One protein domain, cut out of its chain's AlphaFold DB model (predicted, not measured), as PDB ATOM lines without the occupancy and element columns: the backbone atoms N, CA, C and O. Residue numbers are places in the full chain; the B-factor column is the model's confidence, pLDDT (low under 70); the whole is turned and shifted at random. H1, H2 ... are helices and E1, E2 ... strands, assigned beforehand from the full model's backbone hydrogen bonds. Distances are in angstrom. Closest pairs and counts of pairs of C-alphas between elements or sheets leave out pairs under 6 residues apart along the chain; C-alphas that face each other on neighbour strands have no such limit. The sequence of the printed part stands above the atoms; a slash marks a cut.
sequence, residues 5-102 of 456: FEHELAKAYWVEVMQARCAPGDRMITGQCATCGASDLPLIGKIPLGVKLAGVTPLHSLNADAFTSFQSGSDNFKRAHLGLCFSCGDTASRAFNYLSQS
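AT A GLANCE: This is residues 5 to 102 of the 456 residues of the protein "Type I-C CRISPR-associated protein Cas8c/Csd1" of Hydrogenophilaceae bacterium (UniProt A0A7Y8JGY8). A strand hairpin, E1 and E2, lies near the corner of an L of helices H1 and H3, with long loops. The printed part has 98 residues, in order H1, E1, E2, H2, H3, mostly helix, under half in named elements. It is compact, radius of gyration of the C-alphas 13.9 A, spanning 43 by 34 by 24 A.

HOW THE PARTS SIT: E1, residues 29 to 31, and E2, residues 41 to 43, form an antiparallel hairpin, N 31 and O 41 within hydrogen-bond range at 2.9 A. H1, residues 8 to 21, and H3, residues 86 to 101, are close but not clearly touching, about perpendicular at 90 degrees, C-alphas 19 and 86 closest at 5.9 A. H2, residues 65 to 68, is apart from both. In H1 and H3 every O i to N i+4 pair is within range.

IN THESE COORDINATES: H1, 20.0 A long, begins at C-alpha 8 (-17.341, 27.843, 16.006); H3, 22.4 A, ends at C-alpha 101 (1.382, 35.757, 36.681).

THE WHOLE: The printed part has no cut, long links E2 to H2 and H2 to H3, and pLDDT under 70 at residues 27 and 55 to 80.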
ATOM      1  N   PHE A   5     -12.146  34.348  14.865       82.75
ATOM      2  CA  PHE A   5     -11.895  33.731  16.176       82.75
ATOM      3  C   PHE A   5     -13.172  33.481  16.996       82.75
ATOM      4  O   PHE A   5     -13.147  32.737  17.974       82.75
ATOM      5  N   GLU A   6     -14.293  34.080  16.604       87.12
ATOM      6  CA  GLU A   6     -15.598  33.880  17.234       87.12
ATOM      7  C   GLU A   6     -16.404  32.780  16.519       87.12
ATOM      8  O   GLU A   6     -17.373  32.283  17.087       87.12
ATOM      9  N   HIS A   7     -15.988  32.359  15.316       93.06
ATOM     10  CA  HIS A   7     -16.674  31.345  14.515       93.06
ATOM     11  C   HIS A   7     -16.402  29.922  15.034       93.06
ATOM     12  O   HIS A   7     -15.260  29.460  15.049       93.06
ATOM     13  N   GLU A   8     -17.453  29.173  15.379       90.38
ATOM     14  CA  GLU A   8     -17.341  27.843  16.006       90.38
ATOM     15  C   GLU A   8     -16.560  26.821  15.163       90.38
ATOM     16  O   GLU A   8     -15.667  26.155  15.681       90.38
ATOM     17  N   LEU A   9     -16.796  26.747  13.844       90.56
ATOM     18  CA  LEU A   9     -16.017  25.848  12.970       90.56
ATOM     19  C   LEU A   9     -14.519  26.188  12.942       90.56
ATOM     20  O   LEU A   9     -13.686  25.287  12.870       90.56
ATOM     21  N   ALA A  10     -14.161  27.475  13.023       90.06
ATOM     22  CA  ALA A  10     -12.764  27.890  13.047       90.06
ATOM     23  C   ALA A  10     -12.111  27.523  14.387       90.06
ATOM     24  O   ALA A  10     -10.974  27.050  14.399       90.06
ATOM     25  N   LYS A  11     -12.835  27.673  15.508       86.62
ATOM     26  CA  LYS A  11     -12.383  27.199  16.826       86.62
ATOM     27  C   LYS A  11     -12.167  25.685  16.822       86.62
ATOM     28  O   LYS A  11     -11.096  25.239  17.228       86.62
ATOM     29  N   ALA A  12     -13.131  24.912  16.318       87.94
ATOM     30  CA  ALA A  12     -13.046  23.454  16.245       87.94
ATOM     31  C   ALA A  12     -11.843  22.985  15.408       87.94
ATOM     32  O   ALA A  12     -11.052  22.168  15.879       87.94
ATOM     33  N   TYR A  13     -11.643  23.580  14.226       91.38
ATOM     34  CA  TYR A  13     -10.476  23.311  13.381       91.38
ATOM     35  C   TYR A  13      -9.156  23.575  14.119       91.38
ATOM     36  O   TYR A  13      -8.248  22.745  14.115       91.38
ATOM     37  N   TRP A  14      -9.038  24.719  14.802       88.62
ATOM     38  CA  TRP A  14      -7.817  25.045  15.539       88.62
ATOM     39  C   TRP A  14      -7.578  24.135  16.745       88.62
ATOM     40  O   TRP A  14      -6.420  23.833  17.035       88.62
ATOM     41  N   VAL A  15      -8.628  23.664  17.423       86.75
ATOM     42  CA  VAL A  15      -8.505  22.668  18.501       86.75
ATOM     43  C   VAL A  15      -7.918  21.366  17.959       86.75
ATOM     44  O   VAL A  15      -6.950  20.863  18.530       86.75
ATOM     45  N   GLU A  16      -8.420  20.866  16.830       87.75
ATOM     46  CA  GLU A  16      -7.907  19.646  16.192       87.75
ATOM     47  C   GLU A  16      -6.439  19.800  15.762       87.75
ATOM     48  O   GLU A  16      -5.590  18.968  16.096       87.75
ATOM     49  N   VAL A  17      -6.102  20.919  15.111       89.94
ATOM     50  CA  VAL A  17      -4.721  21.239  14.710       89.94
ATOM     51  C   VAL A  17      -3.790  21.299  15.923       89.94
ATOM     52  O   VAL A  17      -2.670  20.783  15.883       89.94
ATOM     53  N   MET A  18      -4.222  21.930  17.015       88.38
ATOM     54  CA  MET A  18      -3.418  22.042  18.232       88.38
ATOM     55  C   MET A  18      -3.257  20.696  18.939       88.38
ATOM     56  O   MET A  18      -2.160  20.390  19.412       88.38
ATOM     57  N   GLN A  19      -4.298  19.868  18.962       86.62
ATOM     58  CA  GLN A  19      -4.250  18.515  19.503       86.62
ATOM     59  C   GLN A  19      -3.275  17.631  18.721       86.62
ATOM     60  O   GLN A  19      -2.411  17.001  19.334       86.62
ATOM     61  N   ALA A  20      -3.324  17.666  17.387       86.69
ATOM     62  CA  ALA A  20      -2.379  16.952  16.530       86.69
ATOM     63  C   ALA A  20      -0.928  17.409  16.768       86.69
ATOM     64  O   ALA A  20      -0.025  16.589  16.913       86.69
ATOM     65  N   ARG A  21      -0.694  18.723  16.915       87.56
ATOM     66  CA  ARG A  21       0.635  19.275  17.247       87.56
ATOM     67  C   ARG A  21       1.162  18.809  18.602       87.56
ATOM     68  O   ARG A  21       2.373  18.882  18.821       87.56
ATOM     69  N   CYS A  22       0.281  18.402  19.512       86.75
ATOM     70  CA  CYS A  22       0.632  17.933  20.848       86.75
ATOM     71  C   CYS A  22       0.757  16.412  20.949       86.75
ATOM     72  O   CYS A  22       1.044  15.928  22.041       86.75
ATOM     73  N   ALA A  23       0.568  15.667  19.859       83.44
ATOM     74  CA  ALA A  23       0.652  14.213  19.867       83.44
ATOM     75  C   ALA A  23       2.064  13.700  20.250       83.44
ATOM     76  O   ALA A  23       3.077  14.346  19.954       83.44
ATOM     77  N   PRO A  24       2.154  12.547  20.934       77.25
ATOM     78  CA  PRO A  24       3.416  11.895  21.267       77.25
ATOM     79  C   PRO A  24       4.037  11.225  20.026       77.25
ATOM     80  O   PRO A  24       3.787  10.063  19.719       77.25
ATOM     81  N   GLY A  25       4.885  11.960  19.307       74.25
ATOM     82  CA  GLY A  25       5.524  11.471  18.080       74.25
ATOM     83  C   GLY A  25       4.570  11.451  16.880       74.25
ATOM     84  O   GLY A  25       3.682  12.289  16.783       74.25
ATOM     85  N   ASP A  26       4.767  10.501  15.959       70.31
ATOM     86  CA  ASP A  26       4.076  10.470  14.653       70.31
ATOM     87  C   ASP A  26       2.728   9.722  14.673       70.31
ATOM     88  O   ASP A  26       2.066   9.598  13.644       70.31
ATOM     89  N   ARG A  27       2.335   9.155  15.822       68.75
ATOM     90  CA  ARG A  27       1.097   8.378  15.975       68.75
ATOM     91  C   ARG A  27       0.279   8.904  17.143       68.75
ATOM     92  O   ARG A  27       0.816   9.243  18.194       68.75
ATOM     93  N   MET A  28      -1.037   8.919  16.963       75.38
ATOM     94  CA  MET A  28      -1.967   9.252  18.031       75.38
ATOM     95  C   MET A  28      -2.042   8.085  19.017       75.38
ATOM     96  O   MET A  28      -2.356   6.962  18.628       75.38
ATOM     97  N   ILE A  29      -1.729   8.351  20.282       83.06
ATOM     98  CA  ILE A  29      -1.878   7.383  21.370       83.06
ATOM     99  C   ILE A  29      -3.185   7.698  22.084       83.06
ATOM    100  O   ILE A  29      -3.401   8.843  22.476       83.06
ATOM    101  N   THR A  30      -4.048   6.703  22.258       87.56
ATOM    102  CA  THR A  30      -5.294   6.824  23.019       87.56
ATOM    103  C   THR A  30      -5.175   6.120  24.364       87.56
ATOM    104  O   THR A  30      -4.441   5.143  24.506       87.56
ATOM    105  N   GLY A  31      -5.891   6.618  25.365       87.75
ATOM    106  CA  GLY A  31      -5.950   5.993  26.680       87.75
ATOM    107  C   GLY A  31      -6.798   6.791  27.658       87.75
ATOM    108  O   GLY A  31      -7.534   7.701  27.275       87.75
ATOM    109  N   GLN A  32      -6.691   6.443  28.938       90.00
ATOM    110  CA  GLN A  32      -7.405   7.140  29.999       90.00
ATOM    111  C   GLN A  32      -6.677   8.421  30.412       90.00
ATOM    112  O   GLN A  32      -5.474   8.414  30.682       90.00
ATOM    113  N   CYS A  33      -7.406   9.534  30.480       89.00
ATOM    114  CA  CYS A  33      -6.867  10.781  31.005       89.00
ATOM    115  C   CYS A  33      -6.810  10.735  32.536       89.00
ATOM    116  O   CYS A  33      -7.832  10.575  33.197       89.00
ATOM    117  N   ALA A  34      -5.631  10.983  33.103       87.25
ATOM    118  CA  ALA A  34      -5.403  10.976  34.548       87.25
ATOM    119  C   ALA A  34      -6.129  12.103  35.312       87.25
ATOM    120  O   ALA A  34      -6.236  12.037  36.531       87.25
ATOM    121  N   THR A  35      -6.610  13.143  34.623       88.88
ATOM    122  CA  THR A  35      -7.293  14.283  35.258       88.88
ATOM    123  C   THR A  35      -8.808  14.133  35.242       88.88
ATOM    124  O   THR A  35      -9.430  14.210  36.295       88.88
ATOM    125  N   CYS A  36      -9.417  13.929  34.070       92.12
ATOM    126  CA  CYS A  36     -10.874  13.793  33.974       92.12
ATOM    127  C   CYS A  36     -11.369  12.346  34.104       92.12
ATOM    128  O   CYS A  36     -12.572  12.132  34.200       92.12
ATOM    129  N   GLY A  37     -10.476  11.352  34.071       92.38
ATOM    130  CA  GLY A  37     -10.822   9.932  34.176       92.38
ATOM    131  C   GLY A  37     -11.460   9.324  32.923       92.38
ATOM    132  O   GLY A  37     -11.675   8.115  32.898       92.38
ATOM    133  N   ALA A  38     -11.745  10.118  31.888       94.25
ATOM    134  CA  ALA A  38     -12.325   9.631  30.639       94.25
ATOM    135  C   ALA A  38     -11.334   8.749  29.863       94.25
ATOM    136  O   ALA A  38     -10.153   9.091  29.741       94.25
ATOM    137  N   SER A  39     -11.836   7.629  29.344       92.50
ATOM    138  CA  SER A  39     -11.088   6.626  28.575       92.50
ATOM    139  C   SER A  39     -11.145   6.885  27.070       92.50
ATOM    140  O   SER A  39     -11.938   7.701  26.606       92.50
ATOM    141  N   ASP A  40     -10.283   6.195  26.320       90.19
ATOM    142  CA  ASP A  40     -10.224   6.230  24.852       90.19
ATOM    143  C   ASP A  40     -10.013   7.629  24.246       90.19
ATOM    144  O   ASP A  40     -10.327   7.887  23.084       90.19
ATOM    145  N   LEU A  41      -9.417   8.543  25.018       89.75
ATOM    146  CA  LEU A  41      -9.082   9.886  24.559       89.75
ATOM    147  C   LEU A  41      -7.670   9.929  23.977       89.75
ATOM    148  O   LEU A  41      -6.764   9.300  24.531       89.75
ATOM    149  N   PRO A  42      -7.424  10.736  22.929       89.81
ATOM    150  CA  PRO A  42      -6.068  11.024  22.492       89.81
ATOM    151  C   PRO A  42      -5.268  11.710  23.600       89.81
ATOM    152  O   PRO A  42      -5.657  12.762  24.122       89.81
ATOM    153  N   LEU A  43      -4.132  11.114  23.937       87.38
ATOM    154  CA  LEU A  43      -3.230  11.598  24.966       87.38
ATOM    155  C   LEU A  43      -2.142  12.469  24.344       87.38
ATOM    156  O   LEU A  43      -1.574  12.144  23.303       87.38
ATOM    157  N   ILE A  44      -1.833  13.582  25.004       86.81
ATOM    158  CA  ILE A  44      -0.795  14.516  24.559       86.81
ATOM    159  C   ILE A  44       0.598  14.036  24.984       86.81
ATOM    160  O   ILE A  44       0.771  13.495  26.073       86.81
ATOM    161  N   GLY A  45       1.604  14.271  24.144       80.38
ATOM    162  CA  GLY A  45       3.031  14.104  24.444       80.38
ATOM    163  C   GLY A  45       3.727  15.389  24.904       80.38
ATOM    164  O   GLY A  45       4.844  15.337  25.412       80.38
ATOM    165  N   LYS A  46       3.083  16.551  24.749       81.19
ATOM    166  CA  LYS A  46       3.549  17.839  25.288       81.19
ATOM    167  C   LYS A  46       2.368  18.702  25.723       81.19
ATOM    168  O   LYS A  46       1.278  18.571  25.171       81.19
ATOM    169  N   ILE A  47       2.592  19.593  26.685       83.81
ATOM    170  CA  ILE A  47       1.559  20.529  27.138       83.81
ATOM    171  C   ILE A  47       1.218  21.531  26.019       83.81
ATOM    172  O   ILE A  47       2.146  22.052  25.393       83.81
ATOM    173  N   PRO A  48      -0.077  21.827  25.765       85.62
ATOM    174  CA  PRO A  48      -0.492  22.666  24.637       85.62
ATOM    175  C   PRO A  48      -0.005  24.110  24.713       85.62
ATOM    176  O   PRO A  48       0.359  24.698  23.694       85.62
ATOM    177  N   LEU A  49       0.028  24.668  25.923       85.00
ATOM    178  CA  LEU A  49       0.506  26.013  26.197       85.00
ATOM    179  C   LEU A  49       1.710  25.935  27.135       85.00
ATOM    180  O   LEU A  49       1.614  25.418  28.246       85.00
ATOM    181  N   GLY A  50       2.855  26.460  26.698       79.25
ATOM    182  CA  GLY A  50       4.048  26.501  27.540       79.25
ATOM    183  C   GLY A  50       3.759  27.244  28.843       79.25
ATOM    184  O   GLY A  50       3.242  28.364  28.818       79.25
ATOM    185  N   VAL A  51       4.091  26.631  29.977       80.31
ATOM    186  CA  VAL A  51       4.014  27.320  31.265       80.31
ATOM    187  C   VAL A  51       5.371  27.881  31.649       80.31
ATOM    188  O   VAL A  51       6.404  27.376  31.207       80.31
ATOM    189  N   LYS A  52       5.385  28.925  32.476       76.19
ATOM    190  CA  LYS A  52       6.634  29.513  32.965       76.19
ATOM    191  C   LYS A  52       6.597  29.743  34.467       76.19
ATOM    192  O   LYS A  52       5.673  30.364  34.990       76.19
ATOM    193  N   LEU A  53       7.654  29.296  35.141       77.38
ATOM    194  CA  LEU A  53       7.949  29.645  36.530       77.38
ATOM    195  C   LEU A  53       9.361  30.229  36.572       77.38
ATOM    196  O   LEU A  53      10.332  29.521  36.322       77.38
ATOM    197  N   ALA A  54       9.461  31.540  36.806       70.88
ATOM    198  CA  ALA A  54      10.728  32.282  36.866       70.88
ATOM    199  C   ALA A  54      11.660  32.138  35.633       70.88
ATOM    200  O   ALA A  54      12.868  32.309  35.752       70.88
ATOM    201  N   GLY A  55      11.103  31.879  34.440       62.66
ATOM    202  CA  GLY A  55      11.848  31.798  33.170       62.66
ATOM    203  C   GLY A  55      12.081  30.379  32.639       62.66
ATOM    204  O   GLY A  55      12.421  30.227  31.468       62.66
ATOM    205  N   VAL A  56      11.818  29.345  33.442       58.62
ATOM    206  CA  VAL A  56      11.909  27.944  33.008       58.62
ATOM    207  C   VAL A  56      10.661  27.557  32.218       58.62
ATOM    208  O   VAL A  56       9.555  27.877  32.648       58.62
ATOM    209  N   THR A  57      10.835  26.843  31.101       58.84
ATOM    210  CA  THR A  57       9.742  26.161  30.382       58.84
ATOM    211  C   THR A  57       9.790  24.687  30.782       58.84
ATOM    212  O   THR A  57      10.674  23.967  30.318       58.84
ATOM    213  N   PRO A  58       8.961  24.245  31.731       58.59
ATOM    214  CA  PRO A  58       9.168  22.974  32.390       58.59
ATOM    215  C   PRO A  58       8.530  21.800  31.652       58.59
ATOM    216  O   PRO A  58       7.525  21.921  30.952       58.59
ATOM    217  N   LEU A  59       9.098  20.629  31.902       55.03
ATOM    218  CA  LEU A  59       8.487  19.344  31.617       55.03
ATOM    219  C   LEU A  59       7.346  19.066  32.600       55.03
ATOM    220  O   LEU A  59       7.547  19.105  33.815       55.03
ATOM    221  N   HIS A  60       6.175  18.724  32.070       58.66
ATOM    222  CA  HIS A  60       5.049  18.221  32.850       58.66
ATOM    223  C   HIS A  60       4.710  16.827  32.369       58.66
ATOM    224  O   HIS A  60       4.488  16.647  31.181       58.66
ATOM    225  N   SER A  61       4.652  15.863  33.277       60.38
ATOM    226  CA  SER A  61       4.158  14.521  32.996       60.38
ATOM    227  C   SER A  61       3.451  13.980  34.233       60.38
ATOM    228  O   SER A  61       3.854  14.296  35.350       60.38
ATOM    229  N   LEU A  62       2.408  13.176  34.043       60.44
ATOM    230  CA  LEU A  62       1.835  12.326  35.094       60.44
ATOM    231  C   LEU A  62       2.233  10.852  34.914       60.44
ATOM    232  O   LEU A  62       1.900  10.016  35.744       60.44
ATOM    233  N   ASN A  63       2.958  10.538  33.837       59.75
ATOM    234  CA  ASN A  63       3.483   9.215  33.539       59.75
ATOM    235  C   ASN A  63       4.948   9.109  33.994       59.75
ATOM    236  O   ASN A  63       5.780   9.929  33.583       59.75
ATOM    237  N   ALA A  64       5.240   8.086  34.809       57.34
ATOM    238  CA  ALA A  64       6.560   7.796  35.364       57.34
ATOM    239  C   ALA A  64       7.648   7.699  34.283       57.34
ATOM    240  O   ALA A  64       8.727   8.280  34.422       57.34
ATOM    241  N   ASP A  65       7.317   7.062  33.162       57.31
ATOM    242  CA  ASP A  65       8.240   6.832  32.049       57.31
ATOM    243  C   ASP A  65       8.550   8.113  31.257       57.31
ATOM    244  O   ASP A  65       9.610   8.253  30.653       57.31
ATOM    245  N   ALA A  66       7.666   9.112  31.304       55.84
ATOM    246  CA  ALA A  66       7.936  10.429  30.727       55.84
ATOM    247  C   ALA A  66       8.807  11.320  31.644       55.84
ATOM    248  O   ALA A  66       9.261  12.380  31.207       55.84
ATOM    249  N   PHE A  67       9.096  10.910  32.891       59.12
ATOM    250  CA  PHE A  67      10.066  11.604  33.756       59.12
ATOM    251  C   PHE A  67      11.526  11.290  33.398       59.12
ATOM    252  O   PHE A  67      12.411  12.126  33.637       59.12
ATOM    253  N   THR A  68      11.783  10.093  32.858       52.81
ATOM    254  CA  THR A  68      13.128   9.569  32.575       52.81
ATOM    255  C   THR A  68      13.643   9.995  31.200       52.81
ATOM    256  O   THR A  68      14.834  10.271  31.070       52.81
ATOM    257  N   SER A  69      12.770  10.182  30.204       49.66
ATOM    258  CA  SER A  69      13.154  10.771  28.917       49.66
ATOM    259  C   SER A  69      12.082  11.708  28.362       49.66
ATOM    260  O   SER A  69      11.042  11.291  27.854       49.66
ATOM    261  N   PHE A  70      12.365  13.006  28.388       52.38
ATOM    262  CA  PHE A  70      11.682  13.930  27.488       52.38
ATOM    263  C   PHE A  70      12.173  13.733  26.052       52.38
ATOM    264  O   PHE A  70      13.124  12.987  25.826       52.38
ATOM    265  N   GLN A  71      11.604  14.489  25.110       50.50
ATOM    266  CA  GLN A  71      11.945  14.546  23.678       50.50
ATOM    267  C   GLN A  71      13.460  14.584  23.336       50.50
ATOM    268  O   GLN A  71      13.821  14.358  22.185       50.50
ATOM    269  N   SER A  72      14.344  14.851  24.305       45.16
ATOM    270  CA  SER A  72      15.804  14.931  24.175       45.16
ATOM    271  C   SER A  72      16.612  13.728  24.706       45.16
ATOM    272  O   SER A  72      17.829  13.723  24.535       45.16
ATOM    273  N   GLY A  73      16.012  12.735  25.378       47.88
ATOM    274  CA  GLY A  73      16.732  11.540  25.872       47.88
ATOM    275  C   GLY A  73      16.985  10.528  24.752       47.88
ATOM    276  O   GLY A  73      16.213  10.509  23.808       47.88
ATOM    277  N   SER A  74      18.036   9.704  24.805       51.25
ATOM    278  CA  SER A  74      18.461   8.822  23.696       51.25
ATOM    279  C   SER A  74      17.657   7.518  23.511       51.25
ATOM    280  O   SER A  74      17.771   6.926  22.438       51.25
ATOM    281  N   ASP A  75      16.797   7.132  24.461       53.72
ATOM    282  CA  ASP A  75      16.180   5.789  24.556       53.72
ATOM    283  C   ASP A  75      14.743   5.644  23.997       53.72
ATOM    284  O   ASP A  75      14.102   6.612  23.583       53.72
ATOM    285  N   ASN A  76      14.212   4.407  24.018       49.09
ATOM    286  CA  ASN A  76      12.875   3.980  23.548       49.09
ATOM    287  C   ASN A  76      11.681   4.777  24.121       49.09
ATOM    288  O   ASN A  76      10.576   4.710  23.586       49.09
ATOM    289  N   PHE A  77      11.897   5.560  25.175       51.62
ATOM    290  CA  PHE A  77      10.888   6.362  25.866       51.62
ATOM    291  C   PHE A  77      10.680   7.776  25.261       51.62
ATOM    292  O   PHE A  77       9.821   8.527  25.727       51.62
ATOM    293  N   LYS A  78      11.371   8.129  24.158       53.50
ATOM    294  CA  LYS A  78      11.271   9.409  23.395       53.50
ATOM    295  C   LYS A  78       9.856   9.864  22.981       53.50
ATOM    296  O   LYS A  78       9.700  10.969  22.463       53.50
ATOM    297  N   ARG A  79       8.836   9.017  23.130       60.31
ATOM    298  CA  ARG A  79       7.461   9.220  22.636       60.31
ATOM    299  C   ARG A  79       6.406   8.899  23.700       60.31
ATOM    300  O   ARG A  79       5.287   8.525  23.368       60.31
ATOM    301  N   ALA A  80       6.760   9.003  24.978       66.25
ATOM    302  CA  ALA A  80       5.806   8.803  26.059       66.25
ATOM    303  C   ALA A  80       4.740   9.916  26.065       66.25
ATOM    304  O   ALA A  80       5.035  11.099  25.889       66.25
ATOM    305  N   HIS A  81       3.481   9.530  26.268       76.75
ATOM    306  CA  HIS A  81       2.408  10.482  26.532       76.75
ATOM    307  C   HIS A  81       2.467  10.969  27.985       76.75
ATOM    308  O   HIS A  81       2.913  10.258  28.885       76.75
ATOM    309  N   LEU A  82       1.920  12.156  28.232       79.00
ATOM    310  CA  LEU A  82       1.858  12.774  29.558       79.00
ATOM    311  C   LEU A  82       0.728  12.218  30.436       79.00
ATOM    312  O   LEU A  82       0.660  12.551  31.615       79.00
ATOM    313  N   GLY A  83      -0.166  11.401  29.862       83.62
ATOM    314  CA  GLY A  83      -1.342  10.851  30.558       83.62
ATOM    315  C   GLY A  83      -2.514  11.833  30.631       83.62
ATOM    316  O   GLY A  83      -3.429  11.668  31.432       83.62
ATOM    317  N   LEU A  84      -2.486  12.879  29.806       87.94
ATOM    318  CA  LEU A  84      -3.477  13.948  29.774       87.94
ATOM    319  C   LEU A  84      -4.160  13.985  28.409       87.94
ATOM    320  O   LEU A  84      -3.491  13.825  27.389       87.94
ATOM    321  N   CYS A  85      -5.465  14.248  28.374       91.00
ATOM    322  CA  CYS A  85      -6.119  14.656  27.135       91.00
ATOM    323  C   CYS A  85      -5.807  16.132  26.836       91.00
ATOM    324  O   CYS A  85      -5.407  16.892  27.726       91.00
ATOM    325  N   PHE A  86      -6.021  16.554  25.587       90.94
ATOM    326  CA  PHE A  86      -5.743  17.928  25.156       90.94
ATOM    327  C   PHE A  86      -6.478  18.978  26.001       90.94
ATOM    328  O   PHE A  86      -5.843  19.907  26.493       90.94
ATOM    329  N   SER A  87      -7.782  18.797  26.231       91.31
ATOM    330  CA  SER A  87      -8.605  19.742  27.002       91.31
ATOM    331  C   SER A  87      -8.106  19.918  28.444       91.31
ATOM    332  O   SER A  87      -7.963  21.048  28.912       91.31
ATOM    333  N   CYS A  88      -7.759  18.821  29.130       91.50
ATOM    334  CA  CYS A  88      -7.204  18.891  30.483       91.50
ATOM    335  C   CYS A  88      -5.820  19.553  30.494       91.50
ATOM    336  O   CYS A  88      -5.551  20.387  31.356       91.50
ATOM    337  N   GLY A  89      -4.952  19.228  29.528       89.94
ATOM    338  CA  GLY A  89      -3.627  19.842  29.411       89.94
ATOM    339  C   GLY A  89      -3.676  21.345  29.105       89.94
ATOM    340  O   GLY A  89      -2.933  22.122  29.709       89.94
ATOM    341  N   ASP A  90      -4.557  21.773  28.199       90.62
ATOM    342  CA  ASP A  90      -4.766  23.189  27.862       90.62
ATOM    343  C   ASP A  90      -5.347  23.958  29.060       90.62
ATOM    344  O   ASP A  90      -4.801  24.985  29.461       90.62
ATOM    345  N   THR A  91      -6.367  23.408  29.724       91.50
ATOM    346  CA  THR A  91      -6.969  24.033  30.914       91.50
ATOM    347  C   THR A  91      -5.954  24.176  32.047       91.50
ATOM    348  O   THR A  91      -5.792  25.264  32.599       91.50
ATOM    349  N   ALA A  92      -5.218  23.106  32.367       89.12
ATOM    350  CA  ALA A  92      -4.222  23.120  33.436       89.12
ATOM    351  C   ALA A  92      -3.097  24.132  33.168       89.12
ATOM    352  O   ALA A  92      -2.673  24.842  34.077       89.12
ATOM    353  N   SER A  93      -2.632  24.238  31.920       88.62
ATOM    354  CA  SER A  93      -1.570  25.183  31.550       88.62
ATOM    355  C   SER A  93      -2.024  26.641  31.565       88.62
ATOM    356  O   SER A  93      -1.276  27.506  32.026       88.62
ATOM    357  N   ARG A  94      -3.258  26.931  31.134       91.44
ATOM    358  CA  ARG A  94      -3.858  28.269  31.267       91.44
ATOM    359  C   ARG A  94      -4.046  28.659  32.726       91.44
ATOM    360  O   ARG A  94      -3.621  29.747  33.103       91.44
ATOM    361  N   ALA A  95      -4.613  27.764  33.536       91.00
ATOM    362  CA  ALA A  95      -4.798  27.990  34.967       91.00
ATOM    363  C   ALA A  95      -3.454  28.247  35.661       91.00
ATOM    364  O   ALA A  95      -3.299  29.239  36.367       91.00
ATOM    365  N   PHE A  96      -2.442  27.420  35.388       90.75
ATOM    366  CA  PHE A  96      -1.101  27.621  35.929       90.75
ATOM    367  C   PHE A  96      -0.524  28.989  35.547       90.75
ATOM    368  O   PHE A  96       0.010  29.693  36.401       90.75
ATOM    369  N   ASN A  97      -0.607  29.368  34.268       89.94
ATOM    370  CA  ASN A  97      -0.072  30.641  33.793       89.94
ATOM    371  C   ASN A  97      -0.791  31.835  34.425       89.94
ATOM    372  O   ASN A  97      -0.119  32.785  34.817       89.94
ATOM    373  N   TYR A  98      -2.114  31.755  34.577       91.19
ATOM    374  CA  TYR A  98      -2.901  32.758  35.286       91.19
ATOM    375  C   TYR A  98      -2.427  32.917  36.739       91.19
ATOM    376  O   TYR A  98      -2.033  34.011  37.140       91.19
ATOM    377  N   LEU A  99      -2.355  31.816  37.498       91.69
ATOM    378  CA  LEU A  99      -1.917  31.841  38.899       91.69
ATOM    379  C   LEU A  99      -0.466  32.333  39.040       91.69
ATOM    380  O   LEU A  99      -0.161  33.138  39.912       91.69
ATOM    381  N   SER A 100       0.439  31.887  38.164       89.44
ATOM    382  CA  SER A 100       1.870  32.241  38.188       89.44
ATOM    383  C   SER A 100       2.143  33.719  37.861       89.44
ATOM    384  O   SER A 100       3.162  34.278  38.285       89.44
ATOM    385  N   GLN A 101       1.251  34.359  37.102       88.06
ATOM    386  CA  GLN A 101       1.382  35.757  36.681       88.06
ATOM    387  C   GLN A 101       0.568  36.729  37.544       88.06
ATOM    388  O   GLN A 101       0.786  37.931  37.441       88.06
ATOM    389  N   SER A 102      -0.333  36.231  38.395       87.69
ATOM    390  CA  SER A 102      -1.162  37.058  39.272       87.69
ATOM    391  C   SER A 102      -0.490  37.316  40.624       87.69
ATOM    392  O   SER A 102      -0.194  36.383  41.368       87.69
TER     393      SER A 102